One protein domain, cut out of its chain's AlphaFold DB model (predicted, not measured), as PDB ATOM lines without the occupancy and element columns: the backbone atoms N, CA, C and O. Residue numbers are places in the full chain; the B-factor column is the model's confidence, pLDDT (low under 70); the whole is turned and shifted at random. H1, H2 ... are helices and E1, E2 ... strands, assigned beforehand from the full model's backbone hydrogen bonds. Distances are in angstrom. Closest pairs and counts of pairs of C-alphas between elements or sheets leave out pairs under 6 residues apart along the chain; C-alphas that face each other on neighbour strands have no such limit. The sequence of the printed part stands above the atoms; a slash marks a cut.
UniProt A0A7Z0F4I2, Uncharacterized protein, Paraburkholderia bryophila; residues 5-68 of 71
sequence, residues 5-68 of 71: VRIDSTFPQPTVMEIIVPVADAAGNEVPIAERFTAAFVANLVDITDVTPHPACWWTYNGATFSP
ATOM      1  N   VAL A   5      94.706 125.420 124.254       98.19
ATOM      2  CA  VAL A   5      94.960 124.320 123.322       98.19
ATOM      3  C   VAL A   5      95.487 124.860 122.014       98.19
ATOM      4  O   VAL A   5      95.011 125.887 121.539       98.19
ATOM      5  N   ARG A   6      96.432 124.142 121.408       97.81
ATOM      6  CA  ARG A   6      96.806 124.365 120.013       97.81
ATOM      7  C   ARG A   6      95.885 123.563 119.113       97.81
ATOM      8  O   ARG A   6      95.838 122.334 119.210       97.81
ATOM      9  N   ILE A   7      95.198 124.265 118.223       96.81
ATOM     10  CA  ILE A   7      94.356 123.661 117.198       96.81
ATOM     11  C   ILE A   7      95.156 123.527 115.909       96.81
ATOM     12  O   ILE A   7      95.859 124.450 115.502       96.81
ATOM     13  N   ASP A   8      95.035 122.375 115.261       95.50
ATOM     14  CA  ASP A   8      95.529 122.157 113.910       95.50
ATOM     15  C   ASP A   8      94.345 122.015 112.952       95.50
ATOM     16  O   ASP A   8      93.545 121.080 113.049       95.50
ATOM     17  N   SER A   9      94.216 122.986 112.050       93.56
ATOM     18  CA  SER A   9      93.160 123.051 111.041       93.56
ATOM     19  C   SER A   9      93.516 122.328 109.739       93.56
ATOM     20  O   SER A   9      92.758 122.420 108.779       93.56
ATOM     21  N   THR A  10      94.670 121.654 109.659       94.31
ATOM     22  CA  THR A  10      95.042 120.835 108.491       94.31
ATOM     23  C   THR A  10      94.327 119.482 108.474       94.31
ATOM     24  O   THR A  10      94.228 118.844 107.426       94.31
ATOM     25  N   PHE A  11      93.779 119.059 109.616       91.31
ATOM     26  CA  PHE A  11      92.885 117.911 109.711       91.31
ATOM     27  C   PHE A  11      91.498 118.243 109.133       91.31
ATOM     28  O   PHE A  11      91.083 119.401 109.167       91.31
ATOM     29  N   PRO A  12      90.726 117.239 108.665       93.19
ATOM     30  CA  PRO A  12      89.368 117.458 108.152       93.19
ATOM     31  C   PRO A  12      88.427 118.174 109.132       93.19
ATOM     32  O   PRO A  12      87.475 118.825 108.711       93.19
ATOM     33  N   GLN A  13      88.688 118.041 110.434       92.81
ATOM     34  CA  GLN A  13      88.091 118.842 111.496       92.81
ATOM     35  C   GLN A  13      89.224 119.474 112.311       92.81
ATOM     36  O   GLN A  13      90.193 118.764 112.605       92.81
ATOM     37  N   PRO A  14      89.132 120.757 112.711       95.94
ATOM     38  CA  PRO A  14      90.129 121.365 113.583       95.94
ATOM     39  C   PRO A  14      90.304 120.517 114.840       95.94
ATOM     40  O   PRO A  14      89.330 120.198 115.519       95.94
ATOM     41  N   THR A  15      91.533 120.098 115.122       96.75
ATOM     42  CA  THR A  15      91.798 119.100 116.165       96.75
ATOM     43  C   THR A  15      92.817 119.631 117.169       96.75
ATOM     44  O   THR A  15      93.803 120.263 116.795       96.75
ATOM     45  N   VAL A  16      92.581 119.380 118.457       97.75
ATOM     46  CA  VAL A  16      93.501 119.699 119.554       97.75
ATOM     47  C   VAL A  16      94.745 118.832 119.428       97.75
ATOM     48  O   VAL A  16      94.682 117.624 119.624       97.75
ATOM     49  N   MET A  17      95.892 119.435 119.136       97.19
ATOM     50  CA  MET A  17      97.163 118.705 119.064       97.19
ATOM     51  C   MET A  17      97.924 118.730 120.384       97.19
ATOM     52  O   MET A  17      98.668 117.805 120.699       97.19
ATOM     53  N   GLU A  18      97.763 119.805 121.146       97.31
ATOM     54  CA  GLU A  18      98.585 120.073 122.317       97.31
ATOM     55  C   GLU A  18      97.812 120.908 123.335       97.31
ATOM     56  O   GLU A  18      97.041 121.793 122.959       97.31
ATOM     57  N   ILE A  19      98.051 120.640 124.618       97.94
ATOM     58  CA  ILE A  19      97.574 121.455 125.735       97.94
ATOM     59  C   ILE A  19      98.750 122.289 126.232       97.94
ATOM     60  O   ILE A  19      99.764 121.753 126.678       97.94
ATOM     61  N   ILE A  20      98.602 123.607 126.182       98.00
ATOM     62  CA  ILE A  20      99.594 124.559 126.660       98.00
ATOM     63  C   ILE A  20      99.238 124.955 128.087       98.00
ATOM     64  O   ILE A  20      98.315 125.736 128.331       98.00
ATOM     65  N   VAL A  21      99.989 124.401 129.034       96.62
ATOM     66  CA  VAL A  21      99.832 124.686 130.462       96.62
ATOM     67  C   VAL A  21     100.434 126.048 130.837       96.62
ATOM     68  O   VAL A  21     101.365 126.527 130.163       96.62
ATOM     69  N   PRO A  22      99.933 126.693 131.903       96.50
ATOM     70  CA  PRO A  22     100.520 127.924 132.410       96.50
ATOM     71  C   PRO A  22     101.947 127.699 132.916       96.50
ATOM     72  O   PRO A  22     102.295 126.629 133.412       96.50
ATOM     73  N   VAL A  23     102.771 128.736 132.794       97.44
ATOM     74  CA  VAL A  23     104.124 128.798 133.358       97.44
ATOM     75  C   VAL A  23     104.178 130.029 134.240       97.44
ATOM     76  O   VAL A  23     103.731 131.095 133.818       97.44
ATOM     77  N   ALA A  24     104.701 129.878 135.451       97.62
ATOM     78  CA  ALA A  24     104.867 130.976 136.390       97.62
ATOM     79  C   ALA A  24     106.326 131.454 136.435       97.62
ATOM     80  O   ALA A  24     107.250 130.659 136.253       97.62
ATOM     81  N   ASP A  25     106.525 132.747 136.678       96.19
ATOM     82  CA  ASP A  25     107.825 133.339 136.978       96.19
ATOM     83  C   ASP A  25     108.294 132.985 138.407       96.19
ATOM     84  O   ASP A  25     107.616 132.290 139.168       96.19
ATOM     85  N   ALA A  26     109.471 133.480 138.798       96.75
ATOM     86  CA  ALA A  26     110.024 133.244 140.133       96.75
ATOM     87  C   ALA A  26     109.184 133.852 141.278       96.75
ATOM     88  O   ALA A  26     109.357 133.460 142.431       96.75
ATOM     89  N   ALA A  27     108.293 134.799 140.977       96.81
ATOM     90  CA  ALA A  27     107.370 135.412 141.927       96.81
ATOM     91  C   ALA A  27     105.991 134.718 141.946       96.81
ATOM     92  O   ALA A  27     105.132 135.098 142.739       96.81
ATOM     93  N   GLY A  28     105.780 133.690 141.115       96.06
ATOM     94  CA  GLY A  28     104.523 132.952 141.013       96.06
ATOM     95  C   GLY A  28     103.486 133.592 140.085       96.06
ATOM     96  O   GLY A  28     102.361 133.091 140.010       96.06
ATOM     97  N   ASN A  29     103.831 134.665 139.368       96.50
ATOM     98  CA  ASN A  29     102.933 135.272 138.387       96.50
ATOM     99  C   ASN A  29     102.972 134.475 137.091       96.50
ATOM    100  O   ASN A  29     104.030 134.033 136.653       96.50
ATOM    101  N   GLU A  30     101.824 134.317 136.442       96.81
ATOM    102  CA  GLU A  30     101.786 133.673 135.137       96.81
ATOM    103  C   GLU A  30     102.509 134.515 134.081       96.81
ATOM    104  O   GLU A  30     102.208 135.694 133.903       96.81
ATOM    105  N   VAL A  31     103.421 133.878 133.345       97.56
ATOM    106  CA  VAL A  31     104.087 134.474 132.187       97.56
ATOM    107  C   VAL A  31     103.097 134.504 131.014       97.56
ATOM    108  O   VAL A  31     102.643 133.432 130.583       97.56
ATOM    109  N   PRO A  32     102.769 135.687 130.458       96.25
ATOM    110  CA  PRO A  32     101.812 135.812 129.364       96.25
ATOM    111  C   PRO A  32     102.168 134.943 128.156       96.25
ATOM    112  O   PRO A  32     103.326 134.834 127.751       96.25
ATOM    113  N   ILE A  33     101.156 134.357 127.512       97.31
ATOM    114  CA  ILE A  33     101.372 133.449 126.376       97.31
ATOM    115  C   ILE A  33     102.117 134.116 125.206       97.31
ATOM    116  O   ILE A  33     102.938 133.477 124.550       97.31
ATOM    117  N   ALA A  34     101.885 135.416 124.996       97.00
ATOM    118  CA  ALA A  34     102.538 136.222 123.967       97.00
ATOM    119  C   ALA A  34     104.031 136.485 124.238       97.00
ATOM    120  O   ALA A  34     104.763 136.817 123.313       97.00
ATOM    121  N   GLU A  35     104.487 136.322 125.482       97.25
ATOM    122  CA  GLU A  35     105.908 136.407 125.846       97.25
ATOM    123  C   GLU A  35     106.612 135.049 125.715       97.25
ATOM    124  O   GLU A  35     107.833 134.983 125.599       97.25
ATOM    125  N   ARG A  36     105.841 133.952 125.707       97.19
ATOM    126  CA  ARG A  36     106.349 132.573 125.636       97.19
ATOM    127  C   ARG A  36     106.510 132.067 124.205       97.19
ATOM    128  O   ARG A  36     107.395 131.254 123.944       97.19
ATOM    129  N   PHE A  37     105.645 132.504 123.292       97.56
ATOM    130  CA  PHE A  37     105.566 131.977 121.929       97.56
ATOM    131  C   PHE A  37     105.415 133.085 120.886       97.56
ATOM    132  O   PHE A  37     104.997 134.201 121.180       97.56
ATOM    133  N   THR A  38     105.730 132.763 119.629       97.88
ATOM    134  CA  THR A  38     105.574 133.703 118.510       97.88
ATOM    135  C   THR A  38     104.102 134.031 118.260       97.88
ATOM    136  O   THR A  38     103.221 133.198 118.476       97.88
ATOM    137  N   ALA A  39     103.823 135.217 117.710       97.19
ATOM    138  CA  ALA A  39     102.456 135.631 117.383       97.19
ATOM    139  C   ALA A  39     101.734 134.634 116.454       97.19
ATOM    140  O   ALA A  39     100.552 134.362 116.643       97.19
ATOM    141  N   ALA A  40     102.454 134.041 115.495       95.19
ATOM    142  CA  ALA A  40     101.906 133.026 114.597       95.19
ATOM    143  C   ALA A  40     101.490 131.745 115.339       95.19
ATOM    144  O   ALA A  40     100.473 131.146 115.006       95.19
ATOM    145  N   PHE A  41     102.245 131.328 116.358       95.62
ATOM    146  CA  PHE A  41     101.859 130.194 117.194       95.62
ATOM    147  C   PHE A  41     100.652 130.541 118.069       95.62
ATOM    148  O   PHE A  41      99.681 129.791 118.087       95.62
ATOM    149  N   VAL A  42     100.680 131.707 118.726       97.12
ATOM    150  CA  VAL A  42      99.592 132.194 119.594       97.12
ATOM    151  C   VAL A  42      98.269 132.329 118.836       97.12
ATOM    152  O   VAL A  42      97.221 132.028 119.394       97.12
ATOM    153  N   ALA A  43      98.305 132.702 117.554       95.19
ATOM    154  CA  ALA A  43      97.115 132.787 116.708       95.19
ATOM    155  C   ALA A  43      96.381 131.443 116.517       95.19
ATOM    156  O   ALA A  43      95.201 131.443 116.179       95.19
ATOM    157  N   ASN A  44      97.054 130.310 116.749       95.12
ATOM    158  CA  ASN A  44      96.461 128.970 116.676       95.12
ATOM    159  C   ASN A  44      96.003 128.439 118.046       95.12
ATOM    160  O   ASN A  44      95.652 127.261 118.166       95.12
ATOM    161  N   LEU A  45      96.055 129.273 119.090       97.38
ATOM    162  CA  LEU A  45      95.675 128.891 120.443       97.38
ATOM    163  C   LEU A  45      94.235 129.296 120.755       97.38
ATOM    164  O   LEU A  45      93.802 130.404 120.445       97.38
ATOM    165  N   VAL A  46      93.518 128.410 121.438       97.12
ATOM    166  CA  VAL A  46      92.190 128.683 122.002       97.12
ATOM    167  C   VAL A  46      92.295 128.628 123.520       97.12
ATOM    168  O   VAL A  46      92.841 127.668 124.060       97.12
ATOM    169  N   ASP A  47      91.813 129.673 124.196       97.12
ATOM    170  CA  ASP A  47      91.721 129.724 125.660       97.12
ATOM    171  C   ASP A  47      90.659 128.722 126.125       97.12
ATOM    172  O   ASP A  47      89.520 128.752 125.656       97.12
ATOM    173  N   ILE A  48      91.053 127.808 127.008       97.38
ATOM    174  CA  ILE A  48      90.184 126.757 127.541       97.38
ATOM    175  C   ILE A  48      90.132 126.761 129.069       97.38
ATOM    176  O   ILE A  48      89.716 125.770 129.663       97.38
ATOM    177  N   THR A  49      90.545 127.854 129.719       96.62
ATOM    178  CA  THR A  49      90.632 127.935 131.185       96.62
ATOM    179  C   THR A  49      89.336 127.559 131.891       96.62
ATOM    180  O   THR A  49      89.378 126.822 132.872       96.62
ATOM    181  N   ASP A  50      88.202 128.012 131.360       96.31
ATOM    182  CA  ASP A  50      86.884 127.798 131.962       96.31
ATOM    183  C   ASP A  50      86.020 126.803 131.160       96.31
ATOM    184  O   ASP A  50      84.806 126.710 131.353       96.31
ATOM    185  N   VAL A  51      86.624 126.044 130.237       96.31
ATOM    186  CA  VAL A  51      85.899 125.083 129.395       96.31
ATOM    187  C   VAL A  51      85.712 123.762 130.140       96.31
ATOM    188  O   VAL A  51      86.671 123.137 130.590       96.31
ATOM    189  N   THR A  52      84.459 123.310 130.238       93.12
ATOM    190  CA  THR A  52      84.084 122.029 130.857       93.12
ATOM    191  C   THR A  52      83.161 121.231 129.918       93.12
ATOM    192  O   THR A  52      82.155 121.787 129.474       93.12
ATOM    193  N   PRO A  53      83.441 119.943 129.632       92.69
ATOM    194  CA  PRO A  53      84.610 119.176 130.075       92.69
ATOM    195  C   PRO A  53      85.915 119.747 129.512       92.69
ATOM    196  O   PRO A  53      85.930 120.296 128.412       92.69
ATOM    197  N   HIS A  54      87.002 119.615 130.275       95.19
ATOM    198  CA  HIS A  54      88.303 120.105 129.837       95.19
ATOM    199  C   HIS A  54      88.751 119.305 128.600       95.19
ATOM    200  O   HIS A  54      88.848 118.075 128.690       95.19
ATOM    201  N   PRO A  55      89.029 119.954 127.454       97.00
ATOM    202  CA  PRO A  55      89.445 119.254 126.243       97.00
ATOM    203  C   PRO A  55      90.761 118.497 126.445       97.00
ATOM    204  O   PRO A  55      91.615 118.929 127.227       97.00
ATOM    205  N   ALA A  56      90.938 117.402 125.706       96.75
ATOM    206  CA  ALA A  56      92.187 116.648 125.654       96.75
ATOM    207  C   ALA A  56      92.763 116.622 124.231       96.75
ATOM    208  O   ALA A  56      92.089 116.980 123.263       96.75
ATOM    209  N   CYS A  57      94.014 116.174 124.093       96.75
ATOM    210  CA  CYS A  57      94.598 115.938 122.775       96.75
ATOM    211  C   CYS A  57      93.706 115.010 121.939       96.75
ATOM    212  O   CYS A  57      93.073 114.090 122.462       96.75
ATOM    213  N   TRP A  58      93.684 115.272 120.636       96.19
ATOM    214  CA  TRP A  58      92.877 114.612 119.610       96.19
ATOM    215  C   TRP A  58      91.376 114.902 119.650       96.19
ATOM    216  O   TRP A  58      90.641 114.402 118.803       96.19
ATOM    217  N   TRP A  59      90.903 115.746 120.567       97.56
ATOM    218  CA  TRP A  59      89.526 116.231 120.518       97.56
ATOM    219  C   TRP A  59      89.335 117.173 119.331       97.56
ATOM    220  O   TRP A  59      90.230 117.942 118.982       97.56
ATOM    221  N   THR A  60      88.156 117.133 118.722       97.00
ATOM    222  CA  THR A  60      87.800 118.029 117.615       97.00
ATOM    223  C   THR A  60      87.157 119.306 118.142       97.00
ATOM    224  O   THR A  60      86.526 119.298 119.198       97.00
ATOM    225  N   TYR A  61      87.317 120.404 117.411       96.00
ATOM    226  CA  TYR A  61      86.784 121.720 117.733       96.00
ATOM    227  C   TYR A  61      86.041 122.297 116.528       96.00
ATOM    228  O   TYR A  61      86.610 122.446 115.450       96.00
ATOM    229  N   ASN A  62      84.768 122.653 116.705       93.31
ATOM    230  CA  ASN A  62      83.930 123.210 115.632       93.31
ATOM    231  C   ASN A  62      83.849 124.751 115.651       93.31
ATOM    232  O   ASN A  62      82.975 125.327 115.007       93.31
ATOM    233  N   GLY A  63      84.715 125.418 116.420       90.44
ATOM    234  CA  GLY A  63      84.663 126.868 116.634       90.44
ATOM    235  C   GLY A  63      83.852 127.305 117.859       90.44
ATOM    236  O   GLY A  63      83.903 128.482 118.207       90.44
ATOM    237  N   ALA A  64      83.139 126.387 118.520       91.38
ATOM    238  CA  ALA A  64      82.372 126.671 119.735       91.38
ATOM    239  C   ALA A  64      82.495 125.580 120.811       91.38
ATOM    240  O   ALA A  64      82.558 125.882 121.998       91.38
ATOM    241  N   THR A  65      82.533 124.308 120.415       94.06
ATOM    242  CA  THR A  65      82.521 123.157 121.324       94.06
ATOM    243  C   THR A  65      83.631 122.176 120.993       94.06
ATOM    244  O   THR A  65      83.962 121.974 119.822       94.06
ATOM    245  N   PHE A  66      84.142 121.521 122.032       97.12
ATOM    246  CA  PHE A  66      85.099 120.432 121.917       97.12
ATOM    247  C   PHE A  66      84.404 119.080 122.054       97.12
ATOM    248  O   PHE A  66      83.584 118.897 122.955       97.12
ATOM    249  N   SER A  67      84.775 118.133 121.200       96.81
ATOM    250  CA  SER A  67      84.211 116.784 121.191       96.81
ATOM    251  C   SER A  67      85.317 115.733 121.270       96.81
ATOM    252  O   SER A  67      86.291 115.836 120.514       96.81
ATOM    253  N   PRO A  68      85.183 114.707 122.129       96.31
ATOM    254  CA  PRO A  68      86.122 113.594 122.151       96.31
ATOM    255  C   PRO A  68      86.120 112.844 120.807       96.31
ATOM    256  O   PRO A  68      85.111 112.874 120.094       96.31
TER     257      PRO A  68
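What this domain is: This is residues 5 to 68 of the 71 residues of an uncharacterized protein of Paraburkholderia bryophila (UniProt A0A7Z0F4I2). With little regular structure, the domain is a small antiparallel sheet, order E2, E1, E3, from which residues 21 to 32 loop out toward one end and return through two short helices, H1 and H2, while residues 48 to 68 wind toward the other end. The 64 printed residues hold E1, E2, H1, H2, E3 in that order, 21 of them in named elements, class mixed. It is only just compact, close to loose, with radius of gyration 12.7 A and spans of 41 by 26 by 16 A.

How they stand to each other: E1, residues 5 to 8, and E2, residues 15 to 20, form a hairpin at 147 degrees, with N 6 and O 18 2.9 A apart. E3, residues 45 to 47, is antiparallel to E1 at 142 degrees, with N 5 and O 46 2.9 A apart. H1, residues 33 to 36, and H2, residues 39 to 42, are close but not clearly touching; their closest C-alphas, Ala 34 and Val 42, are 6.6 A apart. Neither is on the sheet, H2 only just, with 4 pairs of C-alphas within 10 A. E2, H1 H2 and E3 make a split strand-helix-strand unit, two strands of one sheet that are not neighbours, with helices between them along the chain and E1 between them in the sheet; its crossover is right-handed. Both helices are too short for an O i to N i+4 pair; each has its one O i to N i+3 pair within range.

Where its parts are: E1 starts at C-alpha 5 (94.960, 124.320, 123.322); E2 is 14.2 A long; E3 ends at C-alpha 47 (91.721, 129.724, 125.660).

The domain as a whole: The C-alphas farthest apart, Pro 12 and Ala 27, are 42.3 A apart. The printed part has no cut, the link E2 to H1 is long, and no printed residue is under 70 in pLDDT.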